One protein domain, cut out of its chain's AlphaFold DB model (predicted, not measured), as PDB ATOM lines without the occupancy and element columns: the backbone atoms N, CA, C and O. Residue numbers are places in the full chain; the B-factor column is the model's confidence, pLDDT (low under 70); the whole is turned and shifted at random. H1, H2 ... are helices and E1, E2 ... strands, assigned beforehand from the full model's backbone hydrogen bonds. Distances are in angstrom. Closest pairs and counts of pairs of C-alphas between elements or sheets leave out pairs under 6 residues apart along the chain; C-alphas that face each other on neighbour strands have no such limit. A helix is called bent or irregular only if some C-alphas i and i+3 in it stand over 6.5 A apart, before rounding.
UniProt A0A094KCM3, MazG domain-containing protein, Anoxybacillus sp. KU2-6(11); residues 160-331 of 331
ATOM      1  N   THR A 160    -153.140  39.656  94.784       93.69
ATOM      2  CA  THR A 160    -153.627  38.298  94.525       93.69
ATOM      3  C   THR A 160    -155.137  38.283  94.304       93.69
ATOM      4  O   THR A 160    -155.591  37.816  93.260       93.69
ATOM      5  N   ILE A 161    -155.926  38.851  95.229       92.19
ATOM      6  CA  ILE A 161    -157.386  38.942  95.076       92.19
ATOM      7  C   ILE A 161    -157.758  39.772  93.855       92.19
ATOM      8  O   ILE A 161    -158.604  39.353  93.068       92.19
ATOM      9  N   GLN A 162    -157.127  40.930  93.659       90.56
ATOM     10  CA  GLN A 162    -157.440  41.803  92.523       90.56
ATOM     11  C   GLN A 162    -157.246  41.092  91.178       90.56
ATOM     12  O   GLN A 162    -158.066  41.239  90.273       90.56
ATOM     13  N   ARG A 163    -156.187  40.287  91.045       92.62
ATOM     14  CA  ARG A 163    -155.934  39.493  89.836       92.62
ATOM     15  C   ARG A 163    -156.874  38.291  89.740       92.62
ATOM     16  O   ARG A 163    -157.380  38.016  88.654       92.62
ATOM     17  N   PHE A 164    -157.156  37.624  90.861       93.12
ATOM     18  CA  PHE A 164    -158.060  36.476  90.919       93.12
ATOM     19  C   PHE A 164    -159.522  36.841  90.618       93.12
ATOM     20  O   PHE A 164    -160.246  36.023  90.054       93.12
ATOM     21  N   LYS A 165    -159.962  38.077  90.899       89.19
ATOM     22  CA  LYS A 165    -161.318  38.555  90.566       89.19
ATOM     23  C   LYS A 165    -161.692  38.318  89.102       89.19
ATOM     24  O   LYS A 165    -162.808  37.894  88.834       89.19
ATOM     25  N   LYS A 166    -160.746  38.462  88.164       86.94
ATOM     26  CA  LYS A 166    -160.982  38.186  86.732       86.94
ATOM     27  C   LYS A 166    -161.376  36.736  86.460       86.94
ATOM     28  O   LYS A 166    -162.158  36.473  85.552       86.94
ATOM     29  N   VAL A 167    -160.820  35.802  87.232       86.25
ATOM     30  CA  VAL A 167    -161.203  34.390  87.190       86.25
ATOM     31  C   VAL A 167    -162.616  34.246  87.746       86.25
ATOM     32  O   VAL A 167    -163.485  33.718  87.058       86.25
ATOM     33  N   ALA A 168    -162.870  34.775  88.946       80.12
ATOM     34  CA  ALA A 168    -164.170  34.674  89.608       80.12
ATOM     35  C   ALA A 168    -165.323  35.241  88.753       80.12
ATOM     36  O   ALA A 168    -166.344  34.572  88.591       80.12
ATOM     37  N   GLU A 169    -165.133  36.416  88.145       79.94
ATOM     38  CA  GLU A 169    -166.108  37.110  87.290       79.94
ATOM     39  C   GLU A 169    -166.435  36.355  85.997       79.94
ATOM     40  O   GLU A 169    -167.565  36.412  85.516       79.94
ATOM     41  N   LYS A 170    -165.450  35.656  85.417       76.88
ATOM     42  CA  LYS A 170    -165.615  34.931  84.149       76.88
ATOM     43  C   LYS A 170    -166.015  33.472  84.324       76.88
ATOM     44  O   LYS A 170    -166.436  32.843  83.355       76.88
ATOM     45  N   THR A 171    -165.899  32.917  85.529       68.69
ATOM     46  CA  THR A 171    -166.416  31.573  85.787       68.69
ATOM     47  C   THR A 171    -167.943  31.584  85.761       68.69
ATOM     48  O   THR A 171    -168.588  32.400  86.409       68.69
ATOM     49  N   SER A 172    -168.542  30.614  85.073       57.31
ATOM     50  CA  SER A 172    -169.998  30.412  85.037       57.31
ATOM     51  C   SER A 172    -170.609  29.971  86.380       57.31
ATOM     52  O   SER A 172    -171.808  29.687  86.461       57.31
ATOM     53  N   CYS A 173    -169.796  29.869  87.436       59.81
ATOM     54  CA  CYS A 173    -170.230  29.441  88.755       59.81
ATOM     55  C   CYS A 173    -171.108  30.523  89.392       59.81
ATOM     56  O   CYS A 173    -170.675  31.645  89.616       59.81
ATOM     57  N   ILE A 174    -172.345  30.177  89.748       55.53
ATOM     58  CA  ILE A 174    -173.289  31.113  90.384       55.53
ATOM     59  C   ILE A 174    -172.833  31.618  91.761       55.53
ATOM     60  O   ILE A 174    -173.380  32.597  92.259       55.53
ATOM     61  N   PHE A 175    -171.850  30.951  92.366       57.47
ATOM     62  CA  PHE A 175    -171.344  31.250  93.702       57.47
ATOM     63  C   PHE A 175    -170.106  32.157  93.687       57.47
ATOM     64  O   PHE A 175    -169.781  32.751  94.711       57.47
ATOM     65  N   SER A 176    -169.427  32.313  92.542       59.94
ATOM     66  CA  SER A 176    -168.144  33.029  92.466       59.94
ATOM     67  C   SER A 176    -168.259  34.534  92.722       59.94
ATOM     68  O   SER A 176    -167.313  35.148  93.200       59.94
ATOM     69  N   SER A 177    -169.409  35.146  92.430       60.94
ATOM     70  CA  SER A 177    -169.617  36.589  92.613       60.94
ATOM     71  C   SER A 177    -169.917  36.993  94.058       60.94
ATOM     72  O   SER A 177    -169.839  38.174  94.385       60.94
ATOM     73  N   ARG A 178    -170.259  36.031  94.925       71.81
ATOM     74  CA  ARG A 178    -170.574  36.252  96.349       71.81
ATOM     75  C   ARG A 178    -169.583  35.583  97.297       71.81
ATOM     76  O   ARG A 178    -169.755  35.676  98.507       71.81
ATOM     77  N   SER A 179    -168.578  34.896  96.759       82.56
ATOM     78  CA  SER A 179    -167.641  34.128  97.567       82.56
ATOM     79  C   SER A 179    -166.772  35.037  98.435       82.56
ATOM     80  O   SER A 179    -166.135  35.964  97.924       82.56
ATOM     81  N   LYS A 180    -166.693  34.733  99.728       90.94
ATOM     82  CA  LYS A 180    -165.830  35.408 100.701       90.94
ATOM     83  C   LYS A 180    -164.431  34.802 100.653       90.94
ATOM     84  O   LYS A 180    -164.185  33.751 101.240       90.94
ATOM     85  N   ILE A 181    -163.520  35.436  99.921       93.12
ATOM     86  CA  ILE A 181    -162.194  34.878  99.627       93.12
ATOM     87  C   ILE A 181    -161.089  35.769 100.195       93.12
ATOM     88  O   ILE A 181    -161.114  36.989 100.038       93.12
ATOM     89  N   TRP A 182    -160.082  35.137 100.792       95.69
ATOM     90  CA  TRP A 182    -158.814  35.768 101.156       95.69
ATOM     91  C   TRP A 182    -157.722  35.418 100.149       95.69
ATOM     92  O   TRP A 182    -157.673  34.302  99.636       95.69
ATOM     93  N   GLY A 183    -156.837  36.364  99.852       95.38
ATOM     94  CA  GLY A 183    -155.684  36.136  98.987       95.38
ATOM     95  C   GLY A 183    -154.381  36.209  99.758       95.38
ATOM     96  O   GLY A 183    -154.252  36.976 100.713       95.38
ATOM     97  N   SER A 184    -153.403  35.449  99.282       95.19
ATOM     98  CA  SER A 184    -152.028  35.495  99.747       95.19
ATOM     99  C   SER A 184    -151.433  36.891  99.600       95.19
ATOM    100  O   SER A 184    -151.867  37.699  98.767       95.19
ATOM    101  N   TYR A 185    -150.375  37.145 100.361       93.56
ATOM    102  CA  TYR A 185    -149.491  38.278 100.143       93.56
ATOM    103  C   TYR A 185    -148.975  38.327  98.704       93.56
ATOM    104  O   TYR A 185    -148.953  37.316  97.993       93.56
ATOM    105  N   SER A 186    -148.579  39.529  98.282       91.88
ATOM    106  CA  SER A 186    -148.087  39.760  96.924       91.88
ATOM    107  C   SER A 186    -146.841  38.923  96.678       91.88
ATOM    108  O   SER A 186    -145.900  38.966  97.472       91.88
ATOM    109  N   PHE A 187    -146.826  38.205  95.560       94.06
ATOM    110  CA  PHE A 187    -145.665  37.429  95.159       94.06
ATOM    111  C   PHE A 187    -144.477  38.351  94.855       94.06
ATOM    112  O   PHE A 187    -144.604  39.313  94.094       94.06
ATOM    113  N   ILE A 188    -143.324  38.050  95.446       94.44
ATOM    114  CA  ILE A 188    -142.073  38.780  95.248       94.44
ATOM    115  C   ILE A 188    -141.190  37.949  94.321       94.44
ATOM    116  O   ILE A 188    -140.695  36.894  94.711       94.44
ATOM    117  N   GLU A 189    -140.982  38.437  93.098       93.62
ATOM    118  CA  GLU A 189    -140.271  37.713  92.031       93.62
ATOM    119  C   GLU A 189    -138.797  37.426  92.351       93.62
ATOM    120  O   GLU A 189    -138.232  36.467  91.837       93.62
ATOM    121  N   SER A 190    -138.169  38.234  93.212       94.75
ATOM    122  CA  SER A 190    -136.785  38.015  93.647       94.75
ATOM    123  C   SER A 190    -136.636  36.893  94.680       94.75
ATOM    124  O   SER A 190    -135.513  36.572  95.055       94.75
ATOM    125  N   MET A 191    -137.744  36.348  95.184       95.88
ATOM    126  CA  MET A 191    -137.773  35.263  96.161       95.88
ATOM    127  C   MET A 191    -138.192  33.956  95.485       95.88
ATOM    128  O   MET A 191    -138.940  33.941  94.505       95.88
ATOM    129  N   SER A 192    -137.748  32.836  96.043       97.06
ATOM    130  CA  SER A 192    -138.242  31.515  95.665       97.06
ATOM    131  C   SER A 192    -139.731  31.349  95.995       97.06
ATOM    132  O   SER A 192    -140.332  32.113  96.758       97.06
ATOM    133  N   LEU A 193    -140.342  30.313  95.418       97.50
ATOM    134  CA  LEU A 193    -141.721  29.939  95.721       97.50
ATOM    135  C   LEU A 193    -141.898  29.650  97.218       97.50
ATOM    136  O   LEU A 193    -142.828  30.164  97.827       97.50
ATOM    137  N   GLU A 194    -140.995  28.878  97.815       98.25
ATOM    138  CA  GLU A 194    -141.048  28.483  99.223       98.25
ATOM    139  C   GLU A 194    -140.906  29.685 100.160       98.25
ATOM    140  O   GLU A 194    -141.681  29.813 101.102       98.25
ATOM    141  N   GLU A 195    -140.008  30.631  99.873       97.81
ATOM    142  CA  GLU A 195    -139.886  31.845 100.690       97.81
ATOM    143  C   GLU A 195    -141.128  32.752 100.575       97.81
ATOM    144  O   GLU A 195    -141.501  33.433 101.535       97.81
ATOM    145  N   ASN A 196    -141.798  32.769  99.415       96.88
ATOM    146  CA  ASN A 196    -143.099  33.430  99.271       96.88
ATOM    147  C   ASN A 196    -144.194  32.700 100.070       96.88
ATOM    148  O   ASN A 196    -145.044  33.350 100.682       96.88
ATOM    149  N   LEU A 197    -144.184  31.365 100.094       97.44
ATOM    150  CA  LEU A 197    -145.136  30.564 100.872       97.44
ATOM    151  C   LEU A 197    -144.926  30.726 102.379       97.44
ATOM    152  O   LEU A 197    -145.909  30.861 103.103       97.44
ATOM    153  N   GLU A 198    -143.678  30.800 102.841       97.00
ATOM    154  CA  GLU A 198    -143.324  31.018 104.248       97.00
ATOM    155  C   GLU A 198    -144.002  32.268 104.813       97.00
ATOM    156  O   GLU A 198    -144.637  32.239 105.868       97.00
ATOM    157  N   LYS A 199    -143.971  33.364 104.047       92.69
ATOM    158  CA  LYS A 199    -144.654  34.612 104.412       92.69
ATOM    159  C   LYS A 199    -146.161  34.427 104.590       92.69
ATOM    160  O   LYS A 199    -146.768  35.161 105.361       92.69
ATOM    161  N   ASN A 200    -146.765  33.465 103.899       94.06
ATOM    162  CA  ASN A 200    -148.203  33.219 103.916       94.06
ATOM    163  C   ASN A 200    -148.660  32.205 104.971       94.06
ATOM    164  O   ASN A 200    -149.863  32.137 105.218       94.06
ATOM    165  N   LEU A 201    -147.759  31.459 105.624       94.62
ATOM    166  CA  LEU A 201    -148.144  30.413 106.583       94.62
ATOM    167  C   LEU A 201    -149.024  30.960 107.711       94.62
ATOM    168  O   LEU A 201    -150.149  30.503 107.892       94.62
ATOM    169  N   LYS A 202    -148.578  32.025 108.389       91.88
ATOM    170  CA  LYS A 202    -149.361  32.667 109.462       91.88
ATOM    171  C   LYS A 202    -150.710  33.199 108.980       91.88
ATOM    172  O   LYS A 202    -151.678  33.220 109.738       91.88
ATOM    173  N   LEU A 203    -150.781  33.649 107.726       93.44
ATOM    174  CA  LEU A 203    -152.023  34.140 107.137       93.44
ATOM    175  C   LEU A 203    -152.995  32.986 106.851       93.44
ATOM    176  O   LEU A 203    -154.184  33.130 107.124       93.44
ATOM    177  N   LEU A 204    -152.501  31.840 106.375       95.62
ATOM    178  CA  LEU A 204    -153.305  30.631 106.183       95.62
ATOM    179  C   LEU A 204    -153.758  30.027 107.524       95.62
ATOM    180  O   LEU A 204    -154.910  29.635 107.668       95.62
ATOM    181  N   GLU A 205    -152.906  30.029 108.550       93.44
ATOM    182  CA  GLU A 205    -153.297  29.641 109.914       93.44
ATOM    183  C   GLU A 205    -154.397  30.549 110.483       93.44
ATOM    184  O   GLU A 205    -155.355  30.083 111.105       93.44
ATOM    185  N   ARG A 206    -154.280  31.865 110.261       92.31
ATOM    186  CA  ARG A 206    -155.337  32.828 110.603       92.31
ATOM    187  C   ARG A 206    -156.610  32.529 109.817       92.31
ATOM    188  O   ARG A 206    -157.679  32.496 110.418       92.31
ATOM    189  N   PHE A 207    -156.505  32.267 108.514       94.75
ATOM    190  CA  PHE A 207    -157.645  31.889 107.682       94.75
ATOM    191  C   PHE A 207    -158.367  30.670 108.264       94.75
ATOM    192  O   PHE A 207    -159.574  30.736 108.468       94.75
ATOM    193  N   ASN A 208    -157.647  29.612 108.643       93.00
ATOM    194  CA  ASN A 208    -158.246  28.427 109.259       93.00
ATOM    195  C   ASN A 208    -159.010  28.763 110.540       93.00
ATOM    196  O   ASN A 208    -160.121  28.285 110.752       93.00
ATOM    197  N   ARG A 209    -158.461  29.615 111.406       90.44
ATOM    198  CA  ARG A 209    -159.166  30.006 112.634       90.44
ATOM    199  C   ARG A 209    -160.436  30.802 112.355       90.44
ATOM    200  O   ARG A 209    -161.397  30.659 113.096       90.44
ATOM    201  N   VAL A 210    -160.441  31.627 111.314       91.81
ATOM    202  CA  VAL A 210    -161.519  32.580 111.012       91.81
ATOM    203  C   VAL A 210    -162.623  31.958 110.157       91.81
ATOM    204  O   VAL A 210    -163.808  32.163 110.419       91.81
ATOM    205  N   ALA A 211    -162.241  31.199 109.133       92.25
ATOM    206  CA  ALA A 211    -163.117  30.765 108.056       92.25
ATOM    207  C   ALA A 211    -164.360  29.976 108.521       92.25
ATOM    208  O   ALA A 211    -165.447  30.308 108.044       92.25
ATOM    209  N   PRO A 212    -164.273  29.033 109.487       89.00
ATOM    210  CA  PRO A 212    -165.444  28.310 109.988       89.00
ATOM    211  C   PRO A 212    -166.469  29.197 110.704       89.00
ATOM    212  O   PRO A 212    -167.639  28.835 110.787       89.00
ATOM    213  N   PHE A 213    -166.043  30.336 111.256       88.00
ATOM    214  CA  PHE A 213    -166.920  31.220 112.025       88.00
ATOM    215  C   PHE A 213    -167.460  32.374 111.189       88.00
ATOM    216  O   PHE A 213    -168.628  32.717 111.325       88.00
ATOM    217  N   GLU A 214    -166.641  32.976 110.325       90.00
ATOM    218  CA  GLU A 214    -167.078  34.092 109.470       90.00
ATOM    219  C   GLU A 214    -167.639  33.653 108.115       90.00
ATOM    220  O   GLU A 214    -168.167  34.466 107.349       90.00
ATOM    221  N   GLY A 215    -167.575  32.351 107.845       89.50
ATOM    222  CA  GLY A 215    -168.073  31.759 106.618       89.50
ATOM    223  C   GLY A 215    -167.213  32.113 105.411       89.50
ATOM    224  O   GLY A 215    -167.761  32.408 104.356       89.50
ATOM    225  N   LEU A 216    -165.883  32.135 105.567       92.31
ATOM    226  CA  LEU A 216    -164.988  32.352 104.428       92.31
ATOM    227  C   LEU A 216    -164.973  31.106 103.535       92.31
ATOM    228  O   LEU A 216    -164.857  29.978 104.014       92.31
ATOM    229  N   ASP A 217    -165.069  31.326 102.230       92.50
ATOM    230  CA  ASP A 217    -165.231  30.278 101.225       92.50
ATOM    231  C   ASP A 217    -163.903  29.742 100.701       92.50
ATOM    232  O   ASP A 217    -163.848  28.626 100.193       92.50
ATOM    233  N   GLY A 218    -162.815  30.504 100.810       94.81
ATOM    234  CA  GLY A 218    -161.514  29.981 100.422       94.81
ATOM    235  C   GLY A 218    -160.357  30.957 100.510       94.81
ATOM    236  O   GLY A 218    -160.517  32.157 100.746       94.81
ATOM    237  N   PHE A 219    -159.175  30.395 100.289       97.31
ATOM    238  CA  PHE A 219    -157.896  31.079 100.323       97.31
ATOM    239  C   PHE A 219    -157.165  30.890  98.991       97.31
ATOM    240  O   PHE A 219    -157.012  29.766  98.515       97.31
ATOM    241  N   VAL A 220    -156.717  31.976  98.369       97.44
ATOM    242  CA  VAL A 220    -156.024  31.948  97.074       97.44
ATOM    243  C   VAL A 220    -154.542  32.204  97.279       97.44
ATOM    244  O   VAL A 220    -154.164  33.244  97.807       97.44
ATOM    245  N   ILE A 221    -153.705  31.300  96.785       98.06
ATOM    246  CA  ILE A 221    -152.261  31.503  96.654       98.06
ATOM    247  C   ILE A 221    -151.951  31.835  95.199       98.06
ATOM    248  O   ILE A 221    -152.344  31.091  94.300       98.06
ATOM    249  N   GLU A 222    -151.233  32.930  94.961       97.69
ATOM    250  CA  GLU A 222    -150.685  33.266  93.646       97.69
ATOM    251  C   GLU A 222    -149.199  32.900  93.570       97.69
ATOM    252  O   GLU A 222    -148.395  33.378  94.365       97.69
ATOM    253  N   ALA A 223    -148.827  32.097  92.573       97.56
ATOM    254  CA  ALA A 223    -147.462  32.006  92.072       97.56
ATOM    255  C   ALA A 223    -147.361  32.875  90.811       97.56
ATOM    256  O   ALA A 223    -148.033  32.605  89.809       97.56
ATOM    257  N   TYR A 224    -146.563  33.943  90.881       96.56
ATOM    258  CA  TYR A 224    -146.448  34.935  89.814       96.56
ATOM    259  C   TYR A 224    -145.103  34.820  89.095       96.56
ATOM    260  O   TYR A 224    -144.048  34.833  89.726       96.56
ATOM    261  N   GLY A 225    -145.142  34.734  87.770       93.69
ATOM    262  CA  GLY A 225    -143.962  34.661  86.914       93.69
ATOM    263  C   GLY A 225    -144.036  33.527  85.893       93.69
ATOM    264  O   GLY A 225    -144.892  32.641  85.955       93.69
ATOM    265  N   LYS A 226    -143.116  33.557  84.925       89.81
ATOM    266  CA  LYS A 226    -142.944  32.452  83.969       89.81
ATOM    267  C   LYS A 226    -142.394  31.220  84.697       89.81
ATOM    268  O   LYS A 226    -141.585  31.363  85.607       89.81
ATOM    269  N   GLY A 227    -142.806  30.024  84.284       93.25
ATOM    270  CA  GLY A 227    -142.338  28.766  84.873       93.25
ATOM    271  C   GLY A 227    -143.232  28.186  85.972       93.25
ATOM    272  O   GLY A 227    -142.957  27.082  86.436       93.25
ATOM    273  N   TYR A 228    -144.301  28.881  86.384       96.62
ATOM    274  CA  TYR A 228    -145.208  28.391  87.434       96.62
ATOM    275  C   TYR A 228    -146.487  27.717  86.912       96.62
ATOM    276  O   TYR A 228    -147.096  26.916  87.617       96.62
ATOM    277  N   GLY A 229    -146.889  27.989  85.671       96.94
ATOM    278  CA  GLY A 229    -148.114  27.412  85.100       96.94
ATOM    279  C   GLY A 229    -148.357  27.762  83.638       96.94
ATOM    280  O   GLY A 229    -149.486  27.695  83.165       96.94
ATOM    281  N   ASP A 230    -147.307  28.160  82.925       96.25
ATOM    282  CA  ASP A 230    -147.283  28.381  81.478       96.25
ATOM    283  C   ASP A 230    -147.375  27.073  80.679       96.25
ATOM    284  O   ASP A 230    -147.876  27.076  79.557       96.25
ATOM    285  N   THR A 231    -147.006  25.944  81.289       97.56
ATOM    286  CA  THR A 231    -147.274  24.589  80.780       97.56
ATOM    287  C   THR A 231    -147.960  23.728  81.841       97.56
ATOM    288  O   THR A 231    -147.963  24.065  83.031       97.56
ATOM    289  N   LEU A 232    -148.543  22.597  81.426       97.19
ATOM    290  CA  LEU A 232    -149.178  21.655  82.352       97.19
ATOM    291  C   LEU A 232    -148.149  21.008  83.295       97.19
ATOM    292  O   LEU A 232    -148.443  20.760  84.466       97.19
ATOM    293  N   GLU A 233    -146.934  20.770  82.804       98.12
ATOM    294  CA  GLU A 233    -145.809  20.255  83.580       98.12
ATOM    295  C   GLU A 233    -145.399  21.258  84.663       98.12
ATOM    296  O   GLU A 233    -145.293  20.886  85.834       98.12
ATOM    297  N   ASN A 234    -145.256  22.537  84.300       98.12
ATOM    298  CA  ASN A 234    -144.922  23.611  85.236       98.12
ATOM    299  C   ASN A 234    -146.018  23.800  86.289       98.12
ATOM    300  O   ASN A 234    -145.714  23.923  87.477       98.12
ATOM    301  N   LEU A 235    -147.290  23.738  85.878       98.38
ATOM    302  CA  LEU A 235    -148.424  23.771  86.798       98.38
ATOM    303  C   LEU A 235    -148.376  22.598  87.787       98.38
ATOM    304  O   LEU A 235    -148.531  22.793  88.992       98.38
ATOM    305  N   SER A 236    -148.140  21.383  87.290       97.75
ATOM    306  CA  SER A 236    -148.084  20.170  88.113       97.75
ATOM    307  C   SER A 236    -146.930  20.224  89.118       97.75
ATOM    308  O   SER A 236    -147.105  19.890  90.292       97.75
ATOM    309  N   TYR A 237    -145.759  20.688  88.676       98.06
ATOM    310  CA  TYR A 237    -144.586  20.866  89.528       98.06
ATOM    311  C   TYR A 237    -144.817  21.934  90.603       98.06
ATOM    312  O   TYR A 237    -144.537  21.702  91.781       98.06
ATOM    313  N   THR A 238    -145.392  23.074  90.219       98.44
ATOM    314  CA  THR A 238    -145.717  24.176  91.133       98.44
ATOM    315  C   THR A 238    -146.741  23.752  92.171       98.44
ATOM    316  O   THR A 238    -146.502  23.932  93.363       98.44
ATOM    317  N   LEU A 239    -147.838  23.112  91.755       98.31
ATOM    318  CA  LEU A 239    -148.854  22.603  92.673       98.31
ATOM    319  C   LEU A 239    -148.239  21.629  93.683       98.31
ATOM    320  O   LEU A 239    -148.454  21.776  94.884       98.31
ATOM    321  N   LYS A 240    -147.425  20.671  93.221       98.00
ATOM    322  CA  LYS A 240    -146.745  19.720  94.108       98.00
ATOM    323  C   LYS A 240    -145.870  20.433  95.140       98.00
ATOM    324  O   LYS A 240    -145.924  20.065  96.309       98.00
ATOM    325  N   ARG A 241    -145.083  21.431  94.726       98.31
ATOM    326  CA  ARG A 241    -144.223  22.213  95.630       98.31
ATOM    327  C   ARG A 241    -145.031  22.980  96.666       98.31
ATOM    328  O   ARG A 241    -144.729  22.860  97.848       98.31
ATOM    329  N   VAL A 242    -146.087  23.678  96.242       98.56
ATOM    330  CA  VAL A 242    -146.983  24.411  97.150       98.56
ATOM    331  C   VAL A 242    -147.583  23.467  98.186       98.56
ATOM    332  O   VAL A 242    -147.418  23.684  99.383       98.56
ATOM    333  N   LEU A 243    -148.230  22.384  97.747       98.38
ATOM    334  CA  LEU A 243    -148.892  21.458  98.667       98.38
ATOM    335  C   LEU A 243    -147.894  20.756  99.588       98.38
ATOM    336  O   LEU A 243    -148.170  20.601 100.774       98.38
ATOM    337  N   LYS A 244    -146.723  20.355  99.076       98.31
ATOM    338  CA  LYS A 244    -145.676  19.739  99.897       98.31
ATOM    339  C   LYS A 244    -145.176  20.703 100.968       98.31
ATOM    340  O   LYS A 244    -145.116  20.306 102.124       98.31
ATOM    341  N   TYR A 245    -144.894  21.954 100.602       98.56
ATOM    342  CA  TYR A 245    -144.424  22.974 101.537       98.56
ATOM    343  C   TYR A 245    -145.435  23.236 102.654       98.56
ATOM    344  O   TYR A 245    -145.081  23.211 103.830       98.56
ATOM    345  N   LEU A 246    -146.707  23.439 102.292       98.31
ATOM    346  CA  LEU A 246    -147.780  23.640 103.266       98.31
ATOM    347  C   LEU A 246    -147.951  22.411 104.168       98.31
ATOM    348  O   LEU A 246    -148.053  22.551 105.377       98.31
ATOM    349  N   SER A 247    -147.926  21.205 103.600       97.94
ATOM    350  CA  SER A 247    -148.018  19.953 104.358       97.94
ATOM    351  C   SER A 247    -146.839  19.749 105.313       97.94
ATOM    352  O   SER A 247    -147.019  19.212 106.403       97.94
ATOM    353  N   ASP A 248    -145.619  20.109 104.920       97.81
ATOM    354  CA  ASP A 248    -144.434  19.979 105.777       97.81
ATOM    355  C   ASP A 248    -144.454  20.979 106.937       97.81
ATOM    356  O   ASP A 248    -143.966  20.662 108.020       97.81
ATOM    357  N   ASN A 249    -145.084  22.137 106.733       97.81
ATOM    358  CA  ASN A 249    -145.262  23.186 107.735       97.81
ATOM    359  C   ASN A 249    -146.664  23.183 108.365       97.81
ATOM    360  O   ASN A 249    -147.102  24.190 108.916       97.81
ATOM    361  N   ASP A 250    -147.388  22.068 108.272       96.94
ATOM    362  CA  ASP A 250    -148.723  21.945 108.843       96.94
ATOM    363  C   ASP A 250    -148.659  22.051 110.381       96.94
ATOM    364  O   ASP A 250    -148.041  21.188 111.017       96.94
ATOM    365  N   PRO A 251    -149.314  23.045 111.014       94.56
ATOM    366  CA  PRO A 251    -149.301  23.189 112.470       94.56
ATOM    367  C   PRO A 251    -149.958  22.003 113.192       94.56
ATOM    368  O   PRO A 251    -149.600  21.712 114.335       94.56
ATOM    369  N   ALA A 252    -150.867  21.277 112.527       94.38
ATOM    370  CA  ALA A 252    -151.469  20.046 113.045       94.38
ATOM    371  C   ALA A 252    -150.557  18.815 112.888       94.38
ATOM    372  O   ALA A 252    -150.846  17.750 113.436       94.38
ATOM    373  N   LYS A 253    -149.436  18.952 112.164       94.50
ATOM    374  CA  LYS A 253    -148.445  17.894 111.906       94.50
ATOM    375  C   LYS A 253    -149.035  16.654 111.222       94.50
ATOM    376  O   LYS A 253    -148.509  15.552 111.382       94.50
ATOM    377  N   ALA A 254    -150.112  16.808 110.444       92.88
ATOM    378  CA  ALA A 254    -150.706  15.690 109.713       92.88
ATOM    379  C   ALA A 254    -149.816  15.244 108.541       92.88
ATOM    380  O   ALA A 254    -149.836  14.071 108.149       92.88
ATOM    381  N   HIS A 255    -149.044  16.184 107.982       94.00
ATOM    382  CA  HIS A 255    -148.103  15.964 106.884       94.00
ATOM    383  C   HIS A 255    -148.722  15.146 105.736       94.00
ATOM    384  O   HIS A 255    -148.146  14.163 105.262       94.00
ATOM    385  N   CYS A 256    -149.926  15.537 105.305       95.12
ATOM    386  CA  CYS A 256    -150.767  14.772 104.380       95.12
ATOM    387  C   CYS A 256    -150.078  14.414 103.049       95.12
ATOM    388  O   CYS A 256    -150.368  13.365 102.473       95.12
ATOM    389  N   MET A 257    -149.118  15.218 102.580       96.94
ATOM    390  CA  MET A 257    -148.350  14.954 101.354       96.94
ATOM    391  C   MET A 257    -147.240  13.903 101.519       96.94
ATOM    392  O   MET A 257    -146.712  13.428 100.516       96.94
ATOM    393  N   ASN A 258    -146.885  13.525 102.752       94.44
ATOM    394  CA  ASN A 258    -145.939  12.435 103.040       94.44
ATOM    395  C   ASN A 258    -146.638  11.065 103.108       94.44
ATOM    396  O   ASN A 258    -145.990  10.034 103.282       94.44
ATOM    397  N   GLN A 259    -147.964  11.052 102.977       93.50
ATOM    398  CA  GLN A 259    -148.784   9.849 102.950       93.50
ATOM    399  C   GLN A 259    -148.981   9.355 101.507       93.50
ATOM    400  O   GLN A 259    -148.522   9.963 100.540       93.50
ATOM    401  N   ASN A 260    -149.690   8.235 101.337       92.50
ATOM    402  CA  ASN A 260    -150.031   7.744 100.005       92.50
ATOM    403  C   ASN A 260    -151.150   8.597  99.377       92.50
ATOM    404  O   ASN A 260    -152.332   8.332  99.597       92.50
ATOM    405  N   ILE A 261    -150.754   9.574  98.558       93.06
ATOM    406  CA  ILE A 261    -151.653  10.501  97.851       93.06
ATOM    407  C   ILE A 261    -152.563   9.833  96.808       93.06
ATOM    408  O   ILE A 261    -153.489  10.464  96.312       93.06
ATOM    409  N   LEU A 262    -152.302   8.571  96.444       92.25
ATOM    410  CA  LEU A 262    -153.118   7.815  95.485       92.25
ATOM    411  C   LEU A 262    -154.287   7.080  96.151       92.25
ATOM    412  O   LEU A 262    -155.077   6.433  95.461       92.25
ATOM    413  N   LYS A 263    -154.396   7.124  97.484       92.88
ATOM    414  CA  LYS A 263    -155.528   6.514  98.179       92.88
ATOM    415  C   LYS A 263    -156.835   7.252  97.834       92.88
ATOM    416  O   LYS A 263    -156.837   8.480  97.834       92.88
ATOM    417  N   PRO A 264    -157.958   6.543  97.592       88.38
ATOM    418  CA  PRO A 264    -159.232   7.176  97.226       88.38
ATOM    419  C   PRO A 264    -159.797   8.142  98.273       88.38
ATOM    420  O   PRO A 264    -160.552   9.047  97.932       88.38
ATOM    421  N   ASP A 265    -159.463   7.931  99.545       88.94
ATOM    422  CA  ASP A 265    -159.869   8.752 100.683       88.94
ATOM    423  C   ASP A 265    -158.839   9.830 101.047       88.94
ATOM    424  O   ASP A 265    -159.049  10.569 102.010       88.94
ATOM    425  N   TRP A 266    -157.743   9.946 100.286       93.75
ATOM    426  CA  TRP A 266    -156.745  10.979 100.517       93.75
ATOM    427  C   TRP A 266    -157.341  12.370 100.297       93.75
ATOM    428  O   TRP A 266    -158.038  12.635  99.315       93.75
ATOM    429  N   ARG A 267    -157.032  13.274 101.224       94.19
ATOM    430  CA  ARG A 267    -157.449  14.673 101.195       94.19
ATOM    431  C   ARG A 267    -156.272  15.539 101.597       94.19
ATOM    432  O   ARG A 267    -155.497  15.167 102.478       94.19
ATOM    433  N   PHE A 268    -156.169  16.709 100.981       96.94
ATOM    434  CA  PHE A 268    -155.223  17.704 101.450       96.94
ATOM    435  C   PHE A 268    -155.749  18.338 102.735       96.94
ATOM    436  O   PHE A 268    -156.900  18.783 102.783       96.94
ATOM    437  N   SER A 269    -154.904  18.393 103.759       96.69
ATOM    438  CA  SER A 269    -155.219  19.022 105.035       96.69
ATOM    439  C   SER A 269    -154.109  19.954 105.501       96.69
ATOM    440  O   SER A 269    -152.929  19.680 105.280       96.69
ATOM    441  N   PHE A 270    -154.507  21.027 106.176       96.88
ATOM    442  CA  PHE A 270    -153.625  21.982 106.843       96.88
ATOM    443  C   PHE A 270    -154.367  22.560 108.051       96.88
ATOM    444  O   PHE A 270    -155.524  22.953 107.908       96.88
ATOM    445  N   GLY A 271    -153.739  22.601 109.228       93.94
ATOM    446  CA  GLY A 271    -154.300  23.154 110.466       93.94
ATOM    447  C   GLY A 271    -155.676  22.597 110.828       93.94
ATOM    448  O   GLY A 271    -156.617  23.374 110.991       93.94
ATOM    449  N   ASP A 272    -155.785  21.265 110.893       91.12
ATOM    450  CA  ASP A 272    -157.009  20.496 111.188       91.12
ATOM    451  C   ASP A 272    -158.188  20.728 110.226       91.12
ATOM    452  O   ASP A 272    -159.325  20.352 110.514       91.12
ATOM    453  N   GLN A 273    -157.935  21.313 109.052       93.81
ATOM    454  CA  GLN A 273    -158.945  21.514 108.015       93.81
ATOM    455  C   GLN A 273    -158.580  20.786 106.739       93.81
ATOM    456  O   GLN A 273    -157.423  20.778 106.322       93.81
ATOM    457  N   THR A 274    -159.588  20.199 106.102       95.19
ATOM    458  CA  THR A 274    -159.485  19.581 104.781       95.19
ATOM    459  C   THR A 274    -159.914  20.562 103.700       95.19
ATOM    460  O   THR A 274    -160.920  21.262 103.847       95.19
ATOM    461  N   PHE A 275    -159.177  20.572 102.592       96.12
ATOM    462  CA  PHE A 275    -159.407  21.489 101.483       96.12
ATOM    463  C   PHE A 275    -159.673  20.747 100.182       96.12
ATOM    464  O   PHE A 275    -158.961  19.812  99.808       96.12
ATOM    465  N   PHE A 276    -160.643  21.256  99.435       94.69
ATOM    466  CA  PHE A 276    -160.741  21.040  98.007       94.69
ATOM    467  C   PHE A 276    -159.826  22.030  97.283       94.69
ATOM    468  O   PHE A 276    -159.878  23.235  97.532       94.69
ATOM    469  N   ILE A 277    -158.981  21.527  96.384       95.62
ATOM    470  CA  ILE A 277    -157.977  22.343  95.698       95.62
ATOM    471  C   ILE A 277    -158.362  22.508  94.235       95.62
ATOM    472  O   ILE A 277    -158.540  21.530  93.510       95.62
ATOM    473  N   THR A 278    -158.435  23.757  93.785       95.25
ATOM    474  CA  THR A 278    -158.612  24.095  92.368       95.25
ATOM    475  C   THR A 278    -157.468  24.972  91.897       95.25
ATOM    476  O   THR A 278    -157.067  25.900  92.588       95.25
ATOM    477  N   THR A 279    -156.946  24.707  90.703       96.88
ATOM    478  CA  THR A 279    -155.888  25.525  90.101       96.88
ATOM    479  C   THR A 279    -156.391  26.292  88.892       96.88
ATOM    480  O   THR A 279    -157.108  25.713  88.068       96.88
ATOM    481  N   PHE A 280    -155.919  27.525  88.728       96.94
ATOM    482  CA  PHE A 280    -156.136  28.338  87.533       96.94
ATOM    483  C   PHE A 280    -154.793  28.786  86.972       96.94
ATOM    484  O   PHE A 280    -153.960  29.291  87.720       96.94
ATOM    485  N   ALA A 281    -154.555  28.591  85.678       97.38
ATOM    486  CA  ALA A 281    -153.224  28.766  85.097       97.38
ATOM    487  C   ALA A 281    -153.272  29.245  83.639       97.38
ATOM    488  O   ALA A 281    -154.270  29.010  82.947       97.38
ATOM    489  N   PRO A 282    -152.198  29.886  83.145       96.88
ATOM    490  CA  PRO A 282    -152.139  30.372  81.773       96.88
ATOM    491  C   PRO A 282    -151.952  29.260  80.731       96.88
ATOM    492  O   PRO A 282    -152.244  29.495  79.564       96.88
ATOM    493  N   CYS A 283    -151.528  28.051  81.125       97.12
ATOM    494  CA  CYS A 283    -151.405  26.905  80.217       97.12
ATOM    495  C   CYS A 283    -152.745  26.399  79.662       97.12
ATOM    496  O   CYS A 283    -152.770  25.665  78.676       97.12
ATOM    497  N   TYR A 284    -153.865  26.727  80.313       96.19
ATOM    498  CA  TYR A 284    -155.182  26.341  79.819       96.19
ATOM    499  C   TYR A 284    -155.603  27.231  78.636       96.19
ATOM    500  O   TYR A 284    -155.279  28.417  78.620       96.19
ATOM    501  N   PRO A 285    -156.378  26.715  77.665       94.31
ATOM    502  CA  PRO A 285    -156.970  27.554  76.623       94.31
ATOM    503  C   PRO A 285    -157.847  28.663  77.218       94.31
ATOM    504  O   PRO A 285    -158.522  28.430  78.213       94.31
ATOM    505  N   GLU A 286    -157.935  29.833  76.579       91.06
ATOM    506  CA  GLU A 286    -158.662  31.002  77.122       91.06
ATOM    507  C   GLU A 286    -160.150  30.740  77.438       91.06
ATOM    508  O   GLU A 286    -160.725  31.333  78.352       91.06
ATOM    509  N   LYS A 287    -160.775  29.819  76.695       89.50
ATOM    510  CA  LYS A 287    -162.170  29.395  76.904       89.50
ATOM    511  C   LYS A 287    -162.331  28.331  77.995       89.50
ATOM    512  O   LYS A 287    -163.451  27.955  78.318       89.50
ATOM    513  N   HIS A 288    -161.238  27.795  78.526       90.25
ATOM    514  CA  HIS A 288    -161.279  26.767  79.553       90.25
ATOM    515  C   HIS A 288    -161.594  27.405  80.918       90.25
ATOM    516  O   HIS A 288    -160.966  28.400  81.278       90.25
ATOM    517  N   PRO A 289    -162.477  26.814  81.746       87.94
ATOM    518  CA  PRO A 289    -162.891  27.399  83.029       87.94
ATOM    519  C   PRO A 289    -161.757  27.537  84.059       87.94
ATOM    520  O   PRO A 289    -161.925  28.193  85.080       87.94
ATOM    521  N   ARG A 290    -160.605  26.900  83.806       92.12
ATOM    522  CA  ARG A 290    -159.387  27.005  84.629       92.12
ATOM    523  C   ARG A 290    -158.343  27.981  84.081       92.12
ATOM    524  O   ARG A 290    -157.227  28.018  84.589       92.12
ATOM    525  N   TYR A 291    -158.658  28.743  83.040       94.94
ATOM    526  CA  TYR A 291    -157.745  29.771  82.562       94.94
ATOM    527  C   TYR A 291    -157.627  30.906  83.587       94.94
ATOM    528  O   TYR A 291    -158.626  31.357  84.143       94.94
ATOM    529  N   SER A 292    -156.403  31.358  83.867       93.69
ATOM    530  CA  SER A 292    -156.144  32.375  84.899       93.69
ATOM    531  C   SER A 292    -156.466  33.808  84.465       93.69
ATOM    532  O   SER A 292    -156.470  34.706  85.304       93.69
ATOM    533  N   TYR A 293    -156.692  34.056  83.167       92.69
ATOM    534  CA  TYR A 293    -156.865  35.399  82.584       92.69
ATOM    535  C   TYR A 293    -155.715  36.381  82.880       92.69
ATOM    536  O   TYR A 293    -155.864  37.598  82.736       92.69
ATOM    537  N   ASN A 294    -154.552  35.848  83.264       92.62
ATOM    538  CA  ASN A 294    -153.300  36.570  83.404       92.62
ATOM    539  C   ASN A 294    -152.149  35.636  82.982       92.62
ATOM    540  O   ASN A 294    -151.962  34.595  83.616       92.62
ATOM    541  N   PRO A 295    -151.358  35.995  81.951       92.62
ATOM    542  CA  PRO A 295    -150.299  35.135  81.418       92.62
ATOM    543  C   PRO A 295    -149.169  34.830  82.414       92.62
ATOM    544  O   PRO A 295    -148.365  33.940  82.152       92.62
ATOM    545  N   PHE A 296    -149.100  35.546  83.539       95.44
ATOM    546  CA  PHE A 296    -148.066  35.376  84.560       95.44
ATOM    547  C   PHE A 296    -148.593  34.828  85.886       95.44
ATOM    548  O   PHE A 296    -147.786  34.494  86.745       95.44
ATOM    549  N   SER A 297    -149.911  34.727  86.079       96.94
ATOM    550  CA  SER A 297    -150.480  34.288  87.357       96.94
ATOM    551  C   SER A 297    -150.928  32.838  87.296       96.94
ATOM    552  O   SER A 297    -151.793  32.482  86.493       96.94
ATOM    553  N   THR A 298    -150.396  32.030  88.207       98.00
ATOM    554  CA  THR A 298    -150.929  30.709  88.539       98.00
ATOM    555  C   THR A 298    -151.560  30.771  89.919       98.00
ATOM    556  O   THR A 298    -150.896  31.126  90.889       98.00
ATOM    557  N   PHE A 299    -152.839  30.430  90.017       98.06
ATOM    558  CA  PHE A 299    -153.588  30.462  91.265       98.06
ATOM    559  C   PHE A 299    -153.838  29.051  91.782       98.06
ATOM    560  O   PHE A 299    -154.302  28.188  91.035       98.06
ATOM    561  N   ILE A 300    -153.590  28.841  93.071       98.25
ATOM    562  CA  ILE A 300    -153.999  27.660  93.823       98.25
ATOM    563  C   ILE A 300    -155.074  28.119  94.806       98.25
ATOM    564  O   ILE A 300    -154.794  28.862  95.743       98.25
ATOM    565  N   PHE A 301    -156.310  27.701  94.566       97.31
ATOM    566  CA  PHE A 301    -157.456  28.012  95.406       97.31
ATOM    567  C   PHE A 301    -157.711  26.863  96.381       97.31
ATOM    568  O   PHE A 301    -158.010  25.742  95.962       97.31
ATOM    569  N   LEU A 302    -157.565  27.157  97.671       97.50
ATOM    570  CA  LEU A 302    -157.821  26.266  98.792       97.50
ATOM    571  C   LEU A 302    -159.224  26.556  99.327       97.50
ATOM    572  O   LEU A 302    -159.452  27.577  99.972       97.50
ATOM    573  N   GLN A 303    -160.165  25.658  99.062       95.25
ATOM    574  CA  GLN A 303    -161.548  25.780  99.505       95.25
ATOM    575  C   GLN A 303    -161.808  24.803 100.663       95.25
ATOM    576  O   GLN A 303    -161.786  23.593 100.427       95.25
ATOM    577  N   PRO A 304    -162.043  25.267 101.903       94.44
ATOM    578  CA  PRO A 304    -162.366  24.380 103.018       94.44
ATOM    579  C   PRO A 304    -163.617  23.559 102.735       94.44
ATOM    580  O   PRO A 304    -164.588  24.080 102.184       94.44
ATOM    581  N   GLU A 305    -163.644  22.297 103.154       89.62
ATOM    582  CA  GLU A 305    -164.801  21.439 102.879       89.62
ATOM    583  C   GLU A 305    -166.113  21.959 103.488       89.62
ATOM    584  O   GLU A 305    -167.152  21.881 102.835       89.62
ATOM    585  N   PHE A 306    -166.078  22.565 104.682       86.81
ATOM    586  CA  PHE A 306    -167.283  23.137 105.301       86.81
ATOM    587  C   PHE A 306    -167.907  24.261 104.456       86.81
ATOM    588  O   PHE A 306    -169.100  24.525 104.565       86.81
ATOM    589  N   SER A 307    -167.142  24.917 103.572       86.06
ATOM    590  CA  SER A 307    -167.697  25.961 102.698       86.06
ATOM    591  C   SER A 307    -168.738  25.402 101.722       86.06
ATOM    592  O   SER A 307    -169.658  26.110 101.322       86.06
ATOM    593  N   PHE A 308    -168.667  24.111 101.367       80.31
ATOM    594  CA  PHE A 308    -169.688  23.484 100.525       80.31
ATOM    595  C   PHE A 308    -171.046  23.387 101.223       80.31
ATOM    596  O   PHE A 308    -172.072  23.348 100.534       80.31
ATOM    597  N   ASP A 309    -171.064  23.367 102.558       73.25
ATOM    598  CA  ASP A 309    -172.297  23.386 103.341       73.25
ATOM    599  C   ASP A 309    -172.986  24.750 103.225       73.25
ATOM    600  O   ASP A 309    -174.201  24.793 103.023       73.25
ATOM    601  N   HIS A 310    -172.222  25.854 103.215       68.38
ATOM    602  CA  HIS A 310    -172.761  27.210 103.028       68.38
ATOM    603  C   HIS A 310    -173.490  27.377 101.687       68.38
ATOM    604  O   HIS A 310    -174.489  28.089 101.604       68.38
ATOM    605  N   HIS A 311    -173.028  26.678 100.644       63.06
ATOM    606  CA  HIS A 311    -173.617  26.740  99.299       63.06
ATOM    607  C   HIS A 311    -174.578  25.583  98.992       63.06
ATOM    608  O   HIS A 311    -175.094  25.476  97.878       63.06
ATOM    609  N   GLY A 312    -174.828  24.692  99.958       58.94
ATOM    610  CA  GLY A 312    -175.750  23.568  99.800       58.94
ATOM    611  C   GLY A 312    -175.309  22.510  98.776       58.94
ATOM    612  O   GLY A 312    -176.152  21.867  98.147       58.94
ATOM    613  N   ILE A 313    -173.999  22.321  98.585       57.59
ATOM    614  CA  ILE A 313    -173.422  21.395  97.582       57.59
ATOM    615  C   ILE A 313    -172.912  20.085  98.224       57.59
ATOM    616  O   ILE A 313    -172.395  19.194  97.538       57.59
ATOM    617  N   HIS A 314    -173.089  19.915  99.534       63.62
ATOM    618  CA  HIS A 314    -172.685  18.706 100.251       63.62
ATOM    619  C   HIS A 314    -173.508  17.470  99.856       63.62
ATOM    620  O   HIS A 314    -174.618  17.561  99.325       63.62
ATOM    621  N   SER A 315    -172.950  16.279 100.097       49.22
ATOM    622  CA  SER A 315    -173.484  14.988  99.627       49.22
ATOM    623  C   SER A 315    -174.877  14.624 100.150       49.22
ATOM    624  O   SER A 315    -175.503  13.741  99.573       49.22
ATOM    625  N   GLY A 316    -175.379  15.326 101.168       54.78
ATOM    626  CA  GLY A 316    -176.717  15.139 101.738       54.78
ATOM    627  C   GLY A 316    -177.751  16.195 101.335       54.78
ATOM    628  O   GLY A 316    -178.887  16.120 101.796       54.78
ATOM    629  N   ASN A 317    -177.400  17.192 100.515       58.97
ATOM    630  CA  ASN A 317    -178.341  18.256 100.171       58.97
ATOM    631  C   ASN A 317    -179.304  17.818  99.057       58.97
ATOM    632  O   ASN A 317    -178.881  17.539  97.933       58.97
ATOM    633  N   ALA A 318    -180.611  17.839  99.334       61.53
ATOM    634  CA  ALA A 318    -181.657  17.498  98.365       61.53
ATOM    635  C   ALA A 318    -181.633  18.375  97.095       61.53
ATOM    636  O   ALA A 318    -182.087  17.949  96.037       61.53
ATOM    637  N   LYS A 319    -181.074  19.591  97.175       61.00
ATOM    638  CA  LYS A 319    -180.950  20.534  96.052       61.00
ATOM    639  C   LYS A 319    -179.630  20.400  95.288       61.00
ATOM    640  O   LYS A 319    -179.483  21.038  94.246       61.00
ATOM    641  N   ARG A 320    -178.690  19.559  95.738       65.94
ATOM    642  CA  ARG A 320    -177.339  19.428  95.163       65.94
ATOM    643  C   ARG A 320    -177.349  19.179  93.656       65.94
ATOM    644  O   ARG A 320    -176.637  19.856  92.919       65.94
ATOM    645  N   GLU A 321    -178.140  18.213  93.196       62.38
ATOM    646  CA  GLU A 321    -178.171  17.851  91.772       62.38
ATOM    647  C   GLU A 321    -178.801  18.963  90.923       62.38
ATOM    648  O   GLU A 321    -178.255  19.310  89.880       62.38
ATOM    649  N   SER A 322    -179.836  19.640  91.434       62.59
ATOM    650  CA  SER A 322    -180.421  20.810  90.763       62.59
ATOM    651  C   SER A 322    -179.428  21.977  90.637       62.59
ATOM    652  O   SER A 322    -179.336  22.612  89.588       62.59
ATOM    653  N   ILE A 323    -178.608  22.212  91.668       62.78
ATOM    654  CA  ILE A 323    -177.558  23.240  91.672       62.78
ATOM    655  C   ILE A 323    -176.456  22.884  90.665       62.78
ATOM    656  O   ILE A 323    -176.036  23.733  89.876       62.78
ATOM    657  N   LYS A 324    -176.015  21.620  90.634       65.06
ATOM    658  CA  LYS A 324    -175.031  21.139  89.652       65.06
ATOM    659  C   LYS A 324    -175.542  21.254  88.219       65.06
ATOM    660  O   LYS A 324    -174.767  21.622  87.339       65.06
ATOM    661  N   GLU A 325    -176.815  20.955  87.966       64.19
ATOM    662  CA  GLU A 325    -177.421  21.116  86.641       64.19
ATOM    663  C   GLU A 325    -177.461  22.578  86.192       64.19
ATOM    664  O   GLU A 325    -177.147  22.863  85.037       64.19
ATOM    665  N   ILE A 326    -177.781  23.512  87.093       68.19
ATOM    666  CA  ILE A 326    -177.740  24.953  86.800       68.19
ATOM    667  C   ILE A 326    -176.320  25.391  86.425       68.19
ATOM    668  O   ILE A 326    -176.147  26.122  85.452       68.19
ATOM    669  N   ILE A 327    -175.303  24.922  87.158       62.84
ATOM    670  CA  ILE A 327    -173.895  25.225  86.856       62.84
ATOM    671  C   ILE A 327    -173.500  24.650  85.492       62.84
ATOM    672  O   ILE A 327    -172.933  25.364  84.671       62.84
ATOM    673  N   ARG A 328    -173.838  23.382  85.219       62.84
ATOM    674  CA  ARG A 328    -173.518  22.709  83.947       62.84
ATOM    675  C   ARG A 328    -174.188  23.360  82.738       62.84
ATOM    676  O   ARG A 328    -173.603  23.342  81.670       62.84
ATOM    677  N   LYS A 329    -175.383  23.937  82.897       60.88
ATOM    678  CA  LYS A 329    -176.094  24.653  81.821       60.88
ATOM    679  C   LYS A 329    -175.498  26.027  81.489       60.88
ATOM    680  O   LYS A 329    -175.864  26.590  80.463       60.88
ATOM    681  N   LYS A 330    -174.644  26.588  82.355       54.06
ATOM    682  CA  LYS A 330    -173.991  27.893  82.144       54.06
ATOM    683  C   LYS A 330    -172.553  27.795  81.609       54.06
ATOM    684  O   LYS A 330    -171.979  28.838  81.298       54.06
ATOM    685  N   ILE A 331    -171.957  26.602  81.573       47.25
ATOM    686  CA  ILE A 331    -170.625  26.331  80.996       47.25
ATOM    687  C   ILE A 331    -170.804  25.960  79.526       47.25
ATOM    688  O   ILE A 331    -170.008  26.455  78.703       47.25
TER     689      ILE A 331
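Overview. This is residues 160 to 331 of the 331 residues of the protein "MazG domain-containing protein" of Anoxybacillus sp. KU2-6(11) (UniProt A0A094KCM3). A strongly twisted sheet of five strands forms the core, with H1 across one face and H2 and H3 covering the other. At one end of the longest axis the last part of the chain runs away from this core through the short H4 to H5, which lies off the sheet and touches no other helix, while residues 259 to 265 of the loop after H3 stick out. The printed part has 172 residues with five named helices and five named strands, in the order H1 E1 H2 E2 H3 E3 E4 E5 H4 H5. The sheet is mixed, in the order E1 E2 E5 E4 E3, and the class is mixed, helices and strands. The whole is compact, with a radius of gyration of the C-alphas of 15.9 A, and spans 46 by 37 by 32 A.

Arrangement. From its first residue the printed part runs through H1, residues 160 to 170, E1, 181 to 183, H2, 193 to 214, E2, 218 to 224, H3, 232 to 248, E3, 268 to 270, E4, 273 to 280, E5, 297 to 304, H4, 307 to 310, and H5, 320 to 330. H1 is on the sheet at a height of 8.8 A, over E2 and only just over E5, with 3 of its C-alphas there. It runs across the strands, at 68 degrees to E2 on the local plane; its closest C-alphas to E1 are those of Ile 161 and Gly 183, 5.1 A apart. E1 is an edge strand parallel to E2, with N 220 and O 182 at 2.8 A. E1, H2 and E2 make a strand-helix-strand unit, two parallel neighbour strands with a helix between, with a right-handed crossover. H2 is on the face opposite to H1, at a height of 7.7 A, and runs along the strands at 14 degrees to E2 on the local plane. The sheet with helices on both faces makes three layers. H3 touches H2 at a steep tilt of 67 degrees, the same way, with its residues 241 to 246 alone meeting residues 193 to 201 of H2; the closest C-alphas are those of Glu 194 and Tyr 245, 6.9 A apart. H3 is on the sheet at a height of 8.3 A, slantwise to the strands at 48 degrees to E5 on the local plane. E3, E4 and E5 form a meander, each strand the antiparallel neighbour of the one before, made of the hairpins E3 and E4, and E4 and E5. N 275 and O 268 are 2.9 A apart between E4 and E3, N 276 and O 303 2.8 A between E4 and E5, and N 219 and O 302 2.8 A between the antiparallel E2 and E5. H4 is only just not on the sheet, with 4 pairs of C-alphas within 10 A; H5 is not on it and is apart from H4. Every O i to N i+4 pair is within hydrogen-bond range in H3 and H5, against 5 of 7 in H1 and 12 of 18 in H2; H4 is too short for such a pair.

Along the chain. H1 begins at C-alpha 160 (-153.627, 38.298, 94.525). H2 is 29.1 A long and irregular, with C-alphas 199 and 202 7.2 A apart. H3 is 24.0 A long, E4 21.8 A and E5 22.0 A. H5, 15.9 A long, ends at C-alpha 330 (-173.991, 27.893, 82.144).

Size, cuts and confidence. The C-alphas farthest apart are those of Ser 190 and Ala 318, 49.6 A. The printed part has no cut. The links H3 to E3 and E4 to E5 are long. Mean pLDDT of the printed part is 88.1; residues 171 to 177 and 310 to 331 are under 70.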